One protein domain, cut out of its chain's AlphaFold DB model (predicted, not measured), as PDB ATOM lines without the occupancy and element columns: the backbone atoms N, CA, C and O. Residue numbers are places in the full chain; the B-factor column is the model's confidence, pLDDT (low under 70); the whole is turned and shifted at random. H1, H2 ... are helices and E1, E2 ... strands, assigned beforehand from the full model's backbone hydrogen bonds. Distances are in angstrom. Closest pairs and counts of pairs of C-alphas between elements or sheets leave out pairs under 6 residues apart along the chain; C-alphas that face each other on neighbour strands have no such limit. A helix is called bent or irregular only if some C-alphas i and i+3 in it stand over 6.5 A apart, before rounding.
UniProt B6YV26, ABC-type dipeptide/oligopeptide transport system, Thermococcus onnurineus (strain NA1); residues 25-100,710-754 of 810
ATOM      1  N   ALA A  25     -49.597  70.909  -3.552       71.31
ATOM      2  CA  ALA A  25     -51.063  70.756  -3.557       71.31
ATOM      3  C   ALA A  25     -51.844  71.785  -2.712       71.31
ATOM      4  O   ALA A  25     -53.045  71.927  -2.927       71.31
ATOM      5  N   TYR A  26     -51.191  72.498  -1.787       84.50
ATOM      6  CA  TYR A  26     -51.840  73.449  -0.875       84.50
ATOM      7  C   TYR A  26     -51.186  74.827  -0.958       84.50
ATOM      8  O   TYR A  26     -49.966  74.930  -1.088       84.50
ATOM      9  N   THR A  27     -51.990  75.884  -0.870       92.06
ATOM     10  CA  THR A  27     -51.481  77.254  -0.748       92.06
ATOM     11  C   THR A  27     -50.957  77.515   0.666       92.06
ATOM     12  O   THR A  27     -51.353  76.844   1.622       92.06
ATOM     13  N   ASP A  28     -50.100  78.527   0.829       91.88
ATOM     14  CA  ASP A  28     -49.650  78.954   2.163       91.88
ATOM     15  C   ASP A  28     -50.840  79.343   3.054       91.88
ATOM     16  O   ASP A  28     -50.855  79.028   4.237       91.88
ATOM     17  N   GLU A  29     -51.886  79.946   2.485       94.50
ATOM     18  CA  GLU A  29     -53.106  80.304   3.213       94.50
ATOM     19  C   GLU A  29     -53.840  79.065   3.761       94.50
ATOM     20  O   GLU A  29     -54.256  79.043   4.923       94.50
ATOM     21  N   GLU A  30     -53.948  77.999   2.961       95.19
ATOM     22  CA  GLU A  30     -54.526  76.724   3.399       95.19
ATOM     23  C   GLU A  30     -53.679  76.072   4.495       95.19
ATOM     24  O   GLU A  30     -54.221  75.595   5.493       95.19
ATOM     25  N   LEU A  31     -52.351  76.093   4.351       97.00
ATOM     26  CA  LEU A  31     -51.440  75.554   5.359       97.00
ATOM     27  C   LEU A  31     -51.517  76.344   6.670       97.00
ATOM     28  O   LEU A  31     -51.636  75.735   7.731       97.00
ATOM     29  N   ILE A  32     -51.535  77.677   6.621       98.12
ATOM     30  CA  ILE A  32     -51.712  78.517   7.814       98.12
ATOM     31  C   ILE A  32     -53.032  78.173   8.508       98.12
ATOM     32  O   ILE A  32     -53.056  78.023   9.728       98.12
ATOM     33  N   LYS A  33     -54.121  77.990   7.750       97.56
ATOM     34  CA  LYS A  33     -55.411  77.583   8.316       97.56
ATOM     35  C   LYS A  33     -55.317  76.240   9.048       97.56
ATOM     36  O   LYS A  33     -55.776  76.152  10.185       97.56
ATOM     37  N   TYR A  34     -54.693  75.221   8.454       97.62
ATOM     38  CA  TYR A  34     -54.477  73.943   9.144       97.62
ATOM     39  C   TYR A  34     -53.586  74.094  10.384       97.62
ATOM     40  O   TYR A  34     -53.822  73.429  11.388       97.62
ATOM     41  N   GLY A  35     -52.598  74.994  10.348       97.94
ATOM     42  CA  GLY A  35     -51.772  75.332  11.508       97.94
ATOM     43  C   GLY A  35     -52.585  75.928  12.662       97.94
ATOM     44  O   GLY A  35     -52.437  75.504  13.806       97.94
ATOM     45  N   LEU A  36     -53.492  76.859  12.364       98.44
ATOM     46  CA  LEU A  36     -54.407  77.457  13.343       98.44
ATOM     47  C   LEU A  36     -55.364  76.415  13.945       98.44
ATOM     48  O   LEU A  36     -55.533  76.347  15.165       98.44
ATOM     49  N   GLU A  37     -55.931  75.545  13.105       97.94
ATOM     50  CA  GLU A  37     -56.772  74.428  13.551       97.94
ATOM     51  C   GLU A  37     -55.997  73.459  14.460       97.94
ATOM     52  O   GLU A  37     -56.510  73.061  15.508       97.94
ATOM     53  N   ALA A  38     -54.748  73.129  14.113       98.00
ATOM     54  CA  ALA A  38     -53.881  72.263  14.913       98.00
ATOM     55  C   ALA A  38     -53.531  72.871  16.280       98.00
ATOM     56  O   ALA A  38     -53.460  72.146  17.270       98.00
ATOM     57  N   LEU A  39     -53.368  74.195  16.356       98.12
ATOM     58  CA  LEU A  39     -53.176  74.921  17.615       98.12
ATOM     59  C   LEU A  39     -54.475  75.085  18.423       98.12
ATOM     60  O   LEU A  39     -54.440  75.598  19.541       98.12
ATOM     61  N   GLY A  40     -55.629  74.672  17.891       97.50
ATOM     62  CA  GLY A  40     -56.916  74.828  18.562       97.50
ATOM     63  C   GLY A  40     -57.249  76.295  18.836       97.50
ATOM     64  O   GLY A  40     -57.684  76.636  19.941       97.50
ATOM     65  N   THR A  41     -56.976  77.176  17.869       98.12
ATOM     66  CA  THR A  41     -57.326  78.598  17.977       98.12
ATOM     67  C   THR A  41     -58.832  78.808  17.857       98.12
ATOM     68  O   THR A  41     -59.471  78.194  16.999       98.12
ATOM     69  N   THR A  42     -59.410  79.687  18.675       97.00
ATOM     70  CA  THR A  42     -60.858  79.977  18.688       97.00
ATOM     71  C   THR A  42     -61.197  81.395  18.232       97.00
ATOM     72  O   THR A  42     -62.259  81.617  17.646       97.00
ATOM     73  N   TYR A  43     -60.294  82.349  18.439       97.31
ATOM     74  CA  TYR A  43     -60.409  83.732  17.997       97.31
ATOM     75  C   TYR A  43     -59.796  83.911  16.601       97.31
ATOM     76  O   TYR A  43     -60.497  84.325  15.665       97.31
ATOM     77  N   TYR A  44     -58.523  83.533  16.426       97.38
ATOM     78  CA  TYR A  44     -57.775  83.650  15.165       97.38
ATOM     79  C   TYR A  44     -57.954  82.410  14.286       97.38
ATOM     80  O   TYR A  44     -57.040  81.633  14.072       97.38
ATOM     81  N   THR A  45     -59.164  82.213  13.767       96.50
ATOM     82  CA  THR A  45     -59.543  80.986  13.037       96.50
ATOM     83  C   THR A  45     -59.151  80.961  11.555       96.50
ATOM     84  O   THR A  45     -59.358  79.951  10.888       96.50
ATOM     85  N   THR A  46     -58.682  82.078  10.999       96.62
ATOM     86  CA  THR A  46     -58.304  82.199   9.582       96.62
ATOM     87  C   THR A  46     -57.077  83.100   9.424       96.62
ATOM     88  O   THR A  46     -56.882  83.993  10.253       96.62
ATOM     89  N   PRO A  47     -56.284  82.932   8.348       95.94
ATOM     90  CA  PRO A  47     -55.151  83.814   8.047       95.94
ATOM     91  C   PRO A  47     -55.559  85.293   7.958       95.94
ATOM     92  O   PRO A  47     -54.909  86.151   8.553       95.94
ATOM     93  N   ASP A  48     -56.704  85.587   7.331       97.00
ATOM     94  CA  ASP A  48     -57.249  86.948   7.214       97.00
ATOM     95  C   ASP A  48     -57.452  87.657   8.560       97.00
ATOM     96  O   ASP A  48     -57.278  88.870   8.654       97.00
ATOM     97  N   LYS A  49     -57.813  86.916   9.616       96.50
ATOM     98  CA  LYS A  49     -57.995  87.498  10.953       96.50
ATOM     99  C   LYS A  49     -56.678  87.904  11.605       96.50
ATOM    100  O   LYS A  49     -56.686  88.798  12.445       96.50
ATOM    101  N   LEU A  50     -55.576  87.236  11.264       96.75
ATOM    102  CA  LEU A  50     -54.244  87.635  11.720       96.75
ATOM    103  C   LEU A  50     -53.751  88.861  10.944       96.75
ATOM    104  O   LEU A  50     -53.131  89.742  11.535       96.75
ATOM    105  N   GLY A  51     -54.056  88.948   9.646       95.94
ATOM    106  CA  GLY A  51     -53.665  90.083   8.810       95.94
ATOM    107  C   GLY A  51     -52.159  90.340   8.891       95.94
ATOM    108  O   GLY A  51     -51.359  89.437   8.655       95.94
ATOM    109  N   ASP A  52     -51.766  91.554   9.281       96.19
ATOM    110  CA  ASP A  52     -50.353  91.952   9.386       96.19
ATOM    111  C   ASP A  52     -49.564  91.140  10.430       96.19
ATOM    112  O   ASP A  52     -48.350  90.991  10.283       96.19
ATOM    113  N   ILE A  53     -50.238  90.557  11.436       97.69
ATOM    114  CA  ILE A  53     -49.601  89.703  12.457       97.69
ATOM    115  C   ILE A  53     -48.914  88.496  11.803       97.69
ATOM    116  O   ILE A  53     -47.939  87.980  12.336       97.69
ATOM    117  N   LEU A  54     -49.345  88.068  10.612       98.19
ATOM    118  CA  LEU A  54     -48.673  87.002   9.864       98.19
ATOM    119  C   LEU A  54     -47.193  87.302   9.578       98.19
ATOM    120  O   LEU A  54     -46.403  86.369   9.476       98.19
ATOM    121  N   GLN A  55     -46.810  88.576   9.463       97.75
ATOM    122  CA  GLN A  55     -45.427  88.995   9.197       97.75
ATOM    123  C   GLN A  55     -44.629  89.290  10.473       97.75
ATOM    124  O   GLN A  55     -43.472  89.695  10.397       97.75
ATOM    125  N   TRP A  56     -45.245  89.133  11.643       97.75
ATOM    126  CA  TRP A  56     -44.619  89.449  12.919       97.75
ATOM    127  C   TRP A  56     -43.692  88.339  13.381       97.75
ATOM    128  O   TRP A  56     -43.926  87.160  13.111       97.75
ATOM    129  N   THR A  57     -42.656  88.742  14.108       96.19
ATOM    130  CA  THR A  57     -41.734  87.842  14.799       96.19
ATOM    131  C   THR A  57     -42.208  87.564  16.226       96.19
ATOM    132  O   THR A  57     -43.165  88.175  16.709       96.19
ATOM    133  N   GLU A  58     -41.510  86.672  16.935       94.19
ATOM    134  CA  GLU A  58     -41.780  86.430  18.358       94.19
ATOM    135  C   GLU A  58     -41.606  87.698  19.200       94.19
ATOM    136  O   GLU A  58     -42.360  87.894  20.150       94.19
ATOM    137  N   ASP A  59     -40.685  88.599  18.839       92.69
ATOM    138  CA  ASP A  59     -40.480  89.852  19.574       92.69
ATOM    139  C   ASP A  59     -41.726  90.752  19.511       92.69
ATOM    140  O   ASP A  59     -42.160  91.278  20.536       92.69
ATOM    141  N   ASP A  60     -42.331  90.876  18.326       94.44
ATOM    142  CA  ASP A  60     -43.537  91.678  18.087       94.44
ATOM    143  C   ASP A  60     -44.770  91.068  18.768       94.44
ATOM    144  O   ASP A  60     -45.533  91.751  19.457       94.44
ATOM    145  N   LEU A  61     -44.965  89.759  18.581       94.12
ATOM    146  CA  LEU A  61     -46.114  89.043  19.123       94.12
ATOM    147  C   LEU A  61     -46.084  89.037  20.651       94.12
ATOM    148  O   LEU A  61     -47.104  89.269  21.298       94.12
ATOM    149  N   THR A  62     -44.895  88.844  21.219       92.19
ATOM    150  CA  THR A  62     -44.692  88.862  22.662       92.19
ATOM    151  C   THR A  62     -44.926  90.246  23.258       92.19
ATOM    152  O   THR A  62     -45.489  90.337  24.348       92.19
ATOM    153  N   HIS A  63     -44.549  91.326  22.561       93.19
ATOM    154  CA  HIS A  63     -44.876  92.683  23.006       93.19
ATOM    155  C   HIS A  63     -46.391  92.847  23.150       93.19
ATOM    156  O   HIS A  63     -46.862  93.314  24.185       93.19
ATOM    157  N   LEU A  64     -47.159  92.380  22.160       94.62
ATOM    158  CA  LEU A  64     -48.617  92.417  22.227       94.62
ATOM    159  C   LEU A  64     -49.177  91.546  23.363       94.62
ATOM    160  O   LEU A  64     -50.132  91.964  24.009       94.62
ATOM    161  N   THR A  65     -48.627  90.359  23.633       93.31
ATOM    162  CA  THR A  65     -49.146  89.498  24.713       93.31
ATOM    163  C   THR A  65     -48.740  89.947  26.115       93.31
ATOM    164  O   THR A  65     -49.498  89.691  27.045       93.31
ATOM    165  N   ALA A  66     -47.582  90.597  26.274       92.00
ATOM    166  CA  ALA A  66     -47.087  91.082  27.563       92.00
ATOM    167  C   ALA A  66     -47.708  92.431  27.951       92.00
ATOM    168  O   ALA A  66     -48.121  92.624  29.090       92.00
ATOM    169  N   GLU A  67     -47.821  93.347  26.988       91.69
ATOM    170  CA  GLU A  67     -48.325  94.705  27.223       91.69
ATOM    171  C   GLU A  67     -49.814  94.850  26.873       91.69
ATOM    172  O   GLU A  67     -50.420  95.889  27.130       91.69
ATOM    173  N   PHE A  68     -50.422  93.821  26.264       93.06
ATOM    174  CA  PHE A  68     -51.811  93.780  25.773       93.06
ATOM    175  C   PHE A  68     -52.174  94.856  24.735       93.06
ATOM    176  O   PHE A  68     -53.303  94.886  24.234       93.06
ATOM    177  N   SER A  69     -51.229  95.724  24.382       93.75
ATOM    178  CA  SER A  69     -51.320  96.676  23.291       93.75
ATOM    179  C   SER A  69     -49.952  96.879  22.655       93.75
ATOM    180  O   SER A  69     -48.939  96.924  23.347       93.75
ATOM    181  N   TYR A  70     -49.922  97.005  21.330       95.12
ATOM    182  CA  TYR A  70     -48.691  97.246  20.590       95.12
ATOM    183  C   TYR A  70     -48.957  98.169  19.399       95.12
ATOM    184  O   TYR A  70     -49.847  97.903  18.590       95.12
ATOM    185  N   GLU A  71     -48.214  99.274  19.309       96.12
ATOM    186  CA  GLU A  71     -48.250 100.173  18.154       96.12
ATOM    187  C   GLU A  71     -47.129  99.798  17.183       96.12
ATOM    188  O   GLU A  71     -45.947  99.859  17.524       96.12
ATOM    189  N   LYS A  72     -47.503  99.420  15.960       93.81
ATOM    190  CA  LYS A  72     -46.569  99.048  14.897       93.81
ATOM    191  C   LYS A  72     -47.097  99.531  13.553       93.81
ATOM    192  O   LYS A  72     -48.288  99.421  13.273       93.81
ATOM    193  N   ASP A  73     -46.214 100.102  12.734       93.75
ATOM    194  CA  ASP A  73     -46.526 100.584  11.381       93.75
ATOM    195  C   ASP A  73     -47.728 101.553  11.318       93.75
ATOM    196  O   ASP A  73     -48.513 101.562  10.369       93.75
ATOM    197  N   GLY A  74     -47.883 102.386  12.357       92.62
ATOM    198  CA  GLY A  74     -48.972 103.363  12.475       92.62
ATOM    199  C   GLY A  74     -50.345 102.758  12.797       92.62
ATOM    200  O   GLY A  74     -51.355 103.450  12.662       92.62
ATOM    201  N   LYS A  75     -50.398 101.482  13.202       95.25
ATOM    202  CA  LYS A  75     -51.600 100.791  13.685       95.25
ATOM    203  C   LYS A  75     -51.417 100.372  15.143       95.25
ATOM    204  O   LYS A  75     -50.344  99.926  15.536       95.25
ATOM    205  N   THR A  76     -52.487 100.468  15.926       96.00
ATOM    206  CA  THR A  76     -52.531  99.960  17.301       96.00
ATOM    207  C   THR A  76     -53.262  98.627  17.321       96.00
ATOM    208  O   THR A  76     -54.406  98.536  16.878       96.00
ATOM    209  N   TYR A  77     -52.605  97.609  17.857       95.75
ATOM    210  CA  TYR A  77     -53.173  96.290  18.100       95.75
ATOM    211  C   TYR A  77     -53.475  96.165  19.588       95.75
ATOM    212  O   TYR A  77     -52.706  96.648  20.422       95.75
ATOM    213  N   THR A  78     -54.600  95.543  19.923       95.19
ATOM    214  CA  THR A  78     -55.079  95.371  21.298       95.19
ATOM    215  C   THR A  78     -55.540  93.939  21.513       95.19
ATOM    216  O   THR A  78     -56.120  93.310  20.624       95.19
ATOM    217  N   VAL A  79     -55.282  93.423  22.712       95.00
ATOM    218  CA  VAL A  79     -55.838  92.152  23.175       95.00
ATOM    219  C   VAL A  79     -57.081  92.447  24.008       95.00
ATOM    220  O   VAL A  79     -57.007  92.993  25.107       95.00
ATOM    221  N   GLU A  80     -58.240  92.094  23.468       91.38
ATOM    222  CA  GLU A  80     -59.554  92.521  23.958       91.38
ATOM    223  C   GLU A  80     -60.324  91.401  24.664       91.38
ATOM    224  O   GLU A  80     -61.329  91.658  25.327       91.38
ATOM    225  N   SER A  81     -59.877  90.148  24.531       93.25
ATOM    226  CA  SER A  81     -60.538  88.997  25.150       93.25
ATOM    227  C   SER A  81     -59.563  87.893  25.582       93.25
ATOM    228  O   SER A  81     -58.490  87.750  24.988       93.25
ATOM    229  N   PRO A  82     -59.935  87.067  26.582       93.56
ATOM    230  CA  PRO A  82     -59.175  85.874  26.959       93.56
ATOM    231  C   PRO A  82     -58.903  84.908  25.800       93.56
ATOM    232  O   PRO A  82     -57.800  84.381  25.705       93.56
ATOM    233  N   ASP A  83     -59.875  84.693  24.908       95.19
ATOM    234  CA  ASP A  83     -59.718  83.787  23.760       95.19
ATOM    235  C   ASP A  83     -58.651  84.298  22.787       95.19
ATOM    236  O   ASP A  83     -57.785  83.543  22.349       95.19
ATOM    237  N   GLN A  84     -58.661  85.607  22.512       96.38
ATOM    238  CA  GLN A  84     -57.635  86.250  21.696       96.38
ATOM    239  C   GLN A  84     -56.244  86.098  22.325       96.38
ATOM    240  O   GLN A  84     -55.296  85.740  21.630       96.38
ATOM    241  N   PHE A  85     -56.122  86.326  23.638       96.62
ATOM    242  CA  PHE A  85     -54.858  86.148  24.354       96.62
ATOM    243  C   PHE A  85     -54.340  84.723  24.262       96.62
ATOM    244  O   PHE A  85     -53.180  84.524  23.924       96.62
ATOM    245  N   TRP A  86     -55.181  83.729  24.552       96.81
ATOM    246  CA  TRP A  86     -54.738  82.339  24.551       96.81
ATOM    247  C   TRP A  86     -54.332  81.861  23.161       96.81
ATOM    248  O   TRP A  86     -53.409  81.060  23.054       96.81
ATOM    249  N   ASP A  87     -54.955  82.362  22.099       98.06
ATOM    250  CA  ASP A  87     -54.512  82.076  20.736       98.06
ATOM    251  C   ASP A  87     -53.158  82.713  20.422       98.06
ATOM    252  O   ASP A  87     -52.257  82.016  19.955       98.06
ATOM    253  N   LEU A  88     -52.973  83.999  20.741       97.75
ATOM    254  CA  LEU A  88     -51.685  84.677  20.553       97.75
ATOM    255  C   LEU A  88     -50.586  84.027  21.398       97.75
ATOM    256  O   LEU A  88     -49.495  83.809  20.891       97.75
ATOM    257  N   ALA A  89     -50.874  83.641  22.642       97.19
ATOM    258  CA  ALA A  89     -49.920  82.983  23.530       97.19
ATOM    259  C   ALA A  89     -49.508  81.593  23.018       97.19
ATOM    260  O   ALA A  89     -48.339  81.227  23.117       97.19
ATOM    261  N   LYS A  90     -50.435  80.815  22.437       98.19
ATOM    262  CA  LYS A  90     -50.102  79.540  21.774       98.19
ATOM    263  C   LYS A  90     -49.191  79.762  20.568       98.19
ATOM    264  O   LYS A  90     -48.219  79.024  20.407       98.19
ATOM    265  N   ILE A  91     -49.504  80.764  19.740       98.25
ATOM    266  CA  ILE A  91     -48.699  81.111  18.563       98.25
ATOM    267  C   ILE A  91     -47.313  81.586  19.004       98.25
ATOM    268  O   ILE A  91     -46.333  81.074  18.479       98.25
ATOM    269  N   ALA A  92     -47.227  82.472  19.999       96.81
ATOM    270  CA  ALA A  92     -45.972  83.010  20.513       96.81
ATOM    271  C   ALA A  92     -45.086  81.905  21.087       96.81
ATOM    272  O   ALA A  92     -44.001  81.623  20.596       96.81
ATOM    273  N   LEU A  93     -45.603  81.133  22.045       96.44
ATOM    274  CA  LEU A  93     -44.845  80.026  22.627       96.44
ATOM    275  C   LEU A  93     -44.399  78.995  21.584       96.44
ATOM    276  O   LEU A  93     -43.298  78.453  21.689       96.44
ATOM    277  N   GLY A  94     -45.242  78.719  20.589       97.44
ATOM    278  CA  GLY A  94     -44.897  77.857  19.466       97.44
ATOM    279  C   GLY A  94     -43.804  78.449  18.576       97.44
ATOM    280  O   GLY A  94     -42.867  77.735  18.217       97.44
ATOM    281  N   LEU A  95     -43.875  79.746  18.283       97.06
ATOM    282  CA  LEU A  95     -42.894  80.489  17.499       97.06
ATOM    283  C   LEU A  95     -41.549  80.602  18.234       97.06
ATOM    284  O   LEU A  95     -40.511  80.344  17.633       97.06
ATOM    285  N   GLY A  96     -41.552  80.847  19.545       96.12
ATOM    286  CA  GLY A  96     -40.356  80.799  20.389       96.12
ATOM    287  C   GLY A  96     -39.688  79.418  20.402       96.12
ATOM    288  O   GLY A  96     -38.462  79.314  20.344       96.12
ATOM    289  N   ILE A  97     -40.469  78.328  20.380       97.62
ATOM    290  CA  ILE A  97     -39.929  76.971  20.180       97.62
ATOM    291  C   ILE A  97     -39.417  76.795  18.746       97.62
ATOM    292  O   ILE A  97     -38.370  76.189  18.551       97.62
ATOM    293  N   PHE A  98     -40.100  77.333  17.739       97.75
ATOM    294  CA  PHE A  98     -39.670  77.274  16.339       97.75
ATOM    295  C   PHE A  98     -38.364  78.045  16.069       97.75
ATOM    296  O   PHE A  98     -37.573  77.652  15.204       97.75
ATOM    297  N   GLU A  99     -38.109  79.103  16.840       95.94
ATOM    298  CA  GLU A  99     -36.848  79.849  16.867       95.94
ATOM    299  C   GLU A  99     -35.759  79.175  17.710       95.94
ATOM    300  O   GLU A  99     -34.568  79.215  17.371       95.94
ATOM    301  N   SER A 100     -36.157  78.503  18.792       96.50
ATOM    302  CA  SER A 100     -35.284  77.725  19.676       96.50
ATOM    303  C   SER A 100     -34.035  78.470  20.195       96.50
ATOM    304  O   SER A 100     -32.958  77.873  20.228       96.50
ATOM    305  N   ASP A 710     -48.620  86.099  30.362       89.12
ATOM    306  CA  ASP A 710     -48.356  87.304  29.566       89.12
ATOM    307  C   ASP A 710     -46.862  87.666  29.482       89.12
ATOM    308  O   ASP A 710     -46.378  88.028  28.412       89.12
ATOM    309  N   GLY A 711     -46.087  87.437  30.547       87.81
ATOM    310  CA  GLY A 711     -44.634  87.657  30.554       87.81
ATOM    311  C   GLY A 711     -43.748  86.455  30.182       87.81
ATOM    312  O   GLY A 711     -42.532  86.613  30.091       87.81
ATOM    313  N   TYR A 712     -44.283  85.241  29.994       90.88
ATOM    314  CA  TYR A 712     -43.443  84.033  29.876       90.88
ATOM    315  C   TYR A 712     -42.652  83.961  28.566       90.88
ATOM    316  O   TYR A 712     -41.462  83.641  28.603       90.88
ATOM    317  N   SER A 713     -43.277  84.252  27.419       91.31
ATOM    318  CA  SER A 713     -42.551  84.315  26.138       91.31
ATOM    319  C   SER A 713     -41.455  85.378  26.193       91.31
ATOM    320  O   SER A 713     -40.313  85.099  25.832       91.31
ATOM    321  N   ALA A 714     -41.765  86.548  26.763       90.88
ATOM    322  CA  ALA A 714     -40.821  87.656  26.913       90.88
ATOM    323  C   ALA A 714     -39.607  87.237  27.740       90.88
ATOM    324  O   ALA A 714     -38.461  87.453  27.357       90.88
ATOM    325  N   PHE A 715     -39.862  86.539  28.843       90.38
ATOM    326  CA  PHE A 715     -38.826  86.121  29.770       90.38
ATOM    327  C   PHE A 715     -37.827  85.119  29.164       90.38
ATOM    328  O   PHE A 715     -36.636  85.149  29.502       90.38
ATOM    329  N   PHE A 716     -38.293  84.217  28.292       92.56
ATOM    330  CA  PHE A 716     -37.497  83.080  27.814       92.56
ATOM    331  C   PHE A 716     -37.052  83.161  26.353       92.56
ATOM    332  O   PHE A 716     -35.998  82.601  26.037       92.56
ATOM    333  N   TYR A 717     -37.807  83.825  25.481       93.31
ATOM    334  CA  TYR A 717     -37.587  83.795  24.032       93.31
ATOM    335  C   TYR A 717     -37.241  85.157  23.417       93.31
ATOM    336  O   TYR A 717     -36.820  85.186  22.264       93.31
ATOM    337  N   THR A 718     -37.325  86.264  24.166       90.19
ATOM    338  CA  THR A 718     -36.965  87.602  23.663       90.19
ATOM    339  C   THR A 718     -35.825  88.231  24.460       90.19
ATOM    340  O   THR A 718     -35.615  87.929  25.635       90.19
ATOM    341  N   ASN A 719     -35.079  89.136  23.818       87.50
ATOM    342  CA  ASN A 719     -34.016  89.901  24.480       87.50
ATOM    343  C   ASN A 719     -34.502  91.118  25.253       87.50
ATOM    344  O   ASN A 719     -33.817  91.550  26.178       87.50
ATOM    345  N   TRP A 720     -35.615  91.719  24.838       85.50
ATOM    346  CA  TRP A 720     -36.103  92.953  25.448       85.50
ATOM    347  C   TRP A 720     -36.822  92.687  26.773       85.50
ATOM    348  O   TRP A 720     -36.786  93.533  27.661       85.50
ATOM    349  N   GLY A 721     -37.458  91.520  26.915       72.38
ATOM    350  CA  GLY A 721     -38.325  91.205  28.049       72.38
ATOM    351  C   GLY A 721     -37.751  90.191  29.033       72.38
ATOM    352  O   GLY A 721     -38.458  89.784  29.957       72.38
ATOM    353  N   GLY A 722     -36.504  89.744  28.851       67.56
ATOM    354  CA  GLY A 722     -36.064  88.523  29.514       67.56
ATOM    355  C   GLY A 722     -34.572  88.292  29.678       67.56
ATOM    356  O   GLY A 722     -33.716  89.143  29.452       67.56
ATOM    357  N   TYR A 723     -34.291  87.069  30.129       73.12
ATOM    358  CA  TYR A 723     -32.968  86.581  30.507       73.12
ATOM    359  C   TYR A 723     -32.245  85.875  29.358       73.12
ATOM    360  O   TYR A 723     -31.369  85.045  29.603       73.12
ATOM    361  N   THR A 724     -32.600  86.104  28.095       83.06
ATOM    362  CA  THR A 724     -31.727  85.652  27.003       83.06
ATOM    363  C   THR A 724     -30.377  86.386  27.103       83.06
ATOM    364  O   THR A 724     -30.334  87.586  27.380       83.06
ATOM    365  N   PRO A 725     -29.246  85.676  26.954       84.00
ATOM    366  CA  PRO A 725     -27.915  86.273  27.019       84.00
ATOM    367  C   PRO A 725     -27.744  87.494  26.110       84.00
ATOM    368  O   PRO A 725     -27.785  87.362  24.886       84.00
ATOM    369  N   ASN A 726     -27.541  88.672  26.712       79.88
ATOM    370  CA  ASN A 726     -27.452  89.932  25.974       79.88
ATOM    371  C   ASN A 726     -26.329  90.885  26.446       79.88
ATOM    372  O   ASN A 726     -25.967  91.771  25.678       79.88
ATOM    373  N   GLY A 727     -25.716  90.669  27.623       73.88
ATOM    374  CA  GLY A 727     -24.462  91.284  28.103       73.88
ATOM    375  C   GLY A 727     -24.450  92.817  28.212       73.88
ATOM    376  O   GLY A 727     -24.379  93.373  29.303       73.88
ATOM    377  N   GLN A 728     -24.477  93.495  27.063       74.88
ATOM    378  CA  GLN A 728     -24.435  94.950  26.885       74.88
ATOM    379  C   GLN A 728     -25.785  95.578  26.521       74.88
ATOM    380  O   GLN A 728     -25.866  96.796  26.417       74.88
ATOM    381  N   GLY A 729     -26.833  94.776  26.341       80.75
ATOM    382  CA  GLY A 729     -28.179  95.271  26.065       80.75
ATOM    383  C   GLY A 729     -28.923  94.408  25.047       80.75
ATOM    384  O   GLY A 729     -28.291  93.610  24.346       80.75
ATOM    385  N   PRO A 730     -30.258  94.542  24.952       81.69
ATOM    386  CA  PRO A 730     -31.102  93.701  24.101       81.69
ATOM    387  C   PRO A 730     -30.709  93.661  22.617       81.69
ATOM    388  O   PRO A 730     -30.965  92.671  21.937       81.69
ATOM    389  N   GLU A 731     -30.060  94.701  22.101       83.00
ATOM    390  CA  GLU A 731     -29.601  94.796  20.715       83.00
ATOM    391  C   GLU A 731     -28.403  93.887  20.386       83.00
ATOM    392  O   GLU A 731     -28.147  93.619  19.207       83.00
ATOM    393  N   ASN A 732     -27.703  93.388  21.414       81.50
ATOM    394  CA  ASN A 732     -26.459  92.617  21.302       81.50
ATOM    395  C   ASN A 732     -26.633  91.102  21.541       81.50
ATOM    396  O   ASN A 732     -25.639  90.378  21.612       81.50
ATOM    397  N   GLY A 733     -27.864  90.609  21.696       85.88
ATOM    398  CA  GLY A 733     -28.154  89.187  21.924       85.88
ATOM    399  C   GLY A 733     -28.902  88.510  20.767       85.88
ATOM    400  O   GLY A 733     -28.781  88.894  19.606       85.88
ATOM    401  N   HIS A 734     -29.716  87.502  21.101       90.12
ATOM    402  CA  HIS A 734     -30.587  86.786  20.162       90.12
ATOM    403  C   HIS A 734     -31.586  87.708  19.439       90.12
ATOM    404  O   HIS A 734     -32.123  88.633  20.037       90.12
ATOM    405  N   LYS A 735     -31.873  87.446  18.163       89.88
ATOM    406  CA  LYS A 735     -32.927  88.138  17.414       89.88
ATOM    407  C   LYS A 735     -33.874  87.106  16.833       89.88
ATOM    408  O   LYS A 735     -33.409  86.174  16.174       89.88
ATOM    409  N   ASN A 736     -35.169  87.296  17.060       93.06
ATOM    410  CA  ASN A 736     -36.192  86.472  16.439       93.06
ATOM    411  C   ASN A 736     -36.369  86.906  14.977       93.06
ATOM    412  O   ASN A 736     -36.398  88.095  14.663       93.06
ATOM    413  N   THR A 737     -36.439  85.937  14.071       93.81
ATOM    414  CA  THR A 737     -36.450  86.156  12.615       93.81
ATOM    415  C   THR A 737     -37.587  85.432  11.911       93.81
ATOM    416  O   THR A 737     -38.078  85.922  10.899       93.81
ATOM    417  N   ALA A 738     -38.017  84.289  12.443       96.75
ATOM    418  CA  ALA A 738     -39.138  83.530  11.939       96.75
ATOM    419  C   ALA A 738     -40.432  84.306  12.168       96.75
ATOM    420  O   ALA A 738     -40.675  84.864  13.242       96.75
ATOM    421  N   THR A 739     -41.269  84.296  11.144       98.31
ATOM    422  CA  THR A 739     -42.571  84.949  11.164       98.31
ATOM    423  C   THR A 739     -43.673  83.989  11.603       98.31
ATOM    424  O   THR A 739     -43.570  82.765  11.459       98.31
ATOM    425  N   VAL A 740     -44.787  84.548  12.077       98.56
ATOM    426  CA  VAL A 740     -46.018  83.791  12.359       98.56
ATOM    427  C   VAL A 740     -46.471  82.981  11.135       98.56
ATOM    428  O   VAL A 740     -46.849  81.818  11.280       98.56
ATOM    429  N   ALA A 741     -46.396  83.544   9.924       98.50
ATOM    430  CA  ALA A 741     -46.753  82.851   8.686       98.50
ATOM    431  C   ALA A 741     -45.879  81.620   8.426       98.50
ATOM    432  O   ALA A 741     -46.406  80.557   8.090       98.50
ATOM    433  N   GLU A 742     -44.560  81.734   8.608       98.31
ATOM    434  CA  GLU A 742     -43.630  80.615   8.424       98.31
ATOM    435  C   GLU A 742     -43.892  79.498   9.436       98.31
ATOM    436  O   GLU A 742     -43.916  78.322   9.067       98.31
ATOM    437  N   PHE A 743     -44.136  79.862  10.695       98.44
ATOM    438  CA  PHE A 743     -44.442  78.910  11.757       98.44
ATOM    439  C   PHE A 743     -45.772  78.178  11.527       98.44
ATOM    440  O   PHE A 743     -45.816  76.946  11.563       98.44
ATOM    441  N   LEU A 744     -46.851  78.906  11.230       98.50
ATOM    442  CA  LEU A 744     -48.162  78.299  10.986       98.50
ATOM    443  C   LEU A 744     -48.162  77.445   9.716       98.50
ATOM    444  O   LEU A 744     -48.728  76.353   9.718       98.50
ATOM    445  N   THR A 745     -47.465  77.880   8.664       97.94
ATOM    446  CA  THR A 745     -47.253  77.074   7.452       97.94
ATOM    447  C   THR A 745     -46.473  75.795   7.758       97.94
ATOM    448  O   THR A 745     -46.798  74.729   7.232       97.94
ATOM    449  N   TYR A 746     -45.445  75.875   8.610       96.38
ATOM    450  CA  TYR A 746     -44.673  74.709   9.041       96.38
ATOM    451  C   TYR A 746     -45.557  73.685   9.761       96.38
ATOM    452  O   TYR A 746     -45.538  72.515   9.382       96.38
ATOM    453  N   ILE A 747     -46.380  74.115  10.725       96.44
ATOM    454  CA  ILE A 747     -47.335  73.224  11.402       96.44
ATOM    455  C   ILE A 747     -48.351  72.669  10.401       96.44
ATOM    456  O   ILE A 747     -48.577  71.462  10.350       96.44
ATOM    457  N   GLY A 748     -48.927  73.532   9.563       96.31
ATOM    458  CA  GLY A 748     -49.961  73.174   8.596       96.31
ATOM    459  C   GLY A 748     -49.598  71.996   7.698       96.31
ATOM    460  O   GLY A 748     -50.455  71.170   7.391       96.31
ATOM    461  N   LYS A 749     -48.318  71.853   7.338       93.94
ATOM    462  CA  LYS A 749     -47.822  70.735   6.517       93.94
ATOM    463  C   LYS A 749     -48.030  69.360   7.159       93.94
ATOM    464  O   LYS A 749     -48.181  68.389   6.424       93.94
ATOM    465  N   PHE A 750     -48.063  69.260   8.489       90.69
ATOM    466  CA  PHE A 750     -48.318  67.995   9.193       90.69
ATOM    467  C   PHE A 750     -49.807  67.646   9.293       90.69
ATOM    468  O   PHE A 750     -50.148  66.477   9.470       90.69
ATOM    469  N   TYR A 751     -50.678  68.651   9.189       93.25
ATOM    470  CA  TYR A 751     -52.121  68.521   9.422       93.25
ATOM    471  C   TYR A 751     -52.959  68.643   8.148       93.25
ATOM    472  O   TYR A 751     -54.149  68.332   8.171       93.25
ATOM    473  N   ALA A 752     -52.345  69.045   7.033       89.69
ATOM    474  CA  ALA A 752     -52.990  69.058   5.732       89.69
ATOM    475  C   ALA A 752     -53.522  67.649   5.378       89.69
ATOM    476  O   ALA A 752     -52.784  66.663   5.508       89.69
ATOM    477  N   PRO A 753     -54.786  67.520   4.932       85.62
ATOM    478  CA  PRO A 753     -55.368  66.235   4.562       85.62
ATOM    479  C   PRO A 753     -54.533  65.486   3.515       85.62
ATOM    480  O   PRO A 753     -53.886  66.083   2.661       85.62
ATOM    481  N   ALA A 754     -54.570  64.153   3.547       76.06
ATOM    482  CA  ALA A 754     -54.012  63.359   2.457       76.06
ATOM    483  C   ALA A 754     -54.830  63.585   1.178       76.06
ATOM    484  O   ALA A 754     -56.062  63.522   1.203       76.06
TER     485      ALA A 754
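Overview. This is residues 25 to 100 and 710 to 754 of the 810 residues of the protein "ABC-type dipeptide/oligopeptide transport system" of Thermococcus onnurineus (strain NA1) (UniProt B6YV26). Three helices, H3, H4 and H5, run side by side as a small triangular bundle, and the hairpin E1 E2 packs on H3. Across one end of H4 the start of H6 packs, and H6 crosses H1 in a second, close pair, with H2 at the start of H6; the loop around Gln 728 reaches out at the opposite end of the longest axis. The printed part has 121 residues, with six named helices and two named strands in the order H1 H2 H3 E1 E2 H4 H5 H6; the sheet E1 - E2 is antiparallel, and the class is mostly helix. The whole is compact, with a radius of gyration of the C-alphas of 14.3 A, and elongated, spanning 49 by 28 by 24 A.

Arrangement. Begin with H1, residues 28 to 38: it touches H6, residues 740 to 751, closest at the C-alphas of Gly 35 and Gly 748, 4.1 A, only just about perpendicular at 71 degrees. H2, residues 47 to 55, is irregular, with C-alphas 49 and 52 9.0 A apart; it only just touches H1, with 3 pairs of C-alphas within 8 A, closest Lys 33 and Pro 47 at 6.2 A. H2 and H6 touch only at their ends, closest at the C-alphas of Leu 54 and Ala 741, 4.7 A. Next find H3, residues 58 to 67, which touches H4, residues 82 to 99, at a shallow tilt of 32 degrees, opposite ways; the closest C-alphas are Glu 58 and Ala 92, 5.8 A. H5, residues 712 to 717, touches H3 at a shallow tilt of 20 degrees, opposite ways, closest at the C-alphas of Thr 62 and Ala 714, 5.9 A. Residues 89 to 96 of H4 touch H5, the same way at 17 degrees, a shallow tilt, closest at the C-alphas of Gly 96 and Tyr 717, 5.5 A. Residues 91 to 98 of H4 touch residues 740 to 743 of H6, about perpendicular at 87 degrees, closest at the C-alphas of Leu 95 and Phe 743, 6.2 A. E1, residues 69 to 72, and E2, residues 75 to 78, form an antiparallel hairpin, with N 70 and O 77 3.0 A apart, within hydrogen-bond range; the closest C-alphas of H3 and E1, Leu 64 and Tyr 70, are 5.1 A apart. Every O i to N i+4 pair is within hydrogen-bond range in H1, H3, H4 and H5, but 6 of 8 in H6 and 1 of 5 in H2, where 5 of 6 O i to N i+3 pairs are.

Along the chain. Find C-alpha 28 at (-49.650, 78.954, 2.163), where H1 begins. H4 runs 25.2 A from C-alpha 82 at (-59.175, 85.874, 26.959). H6 runs 16.7 A to C-alpha 751 at (-52.121, 68.521, 9.422).

Size, cuts and confidence. Residues 101 to 709 are not printed, and C-alphas 100 and 710 across the cut are 19.0 A apart. H5 to H6 is a long link. Only residue 722 has a pLDDT under 70.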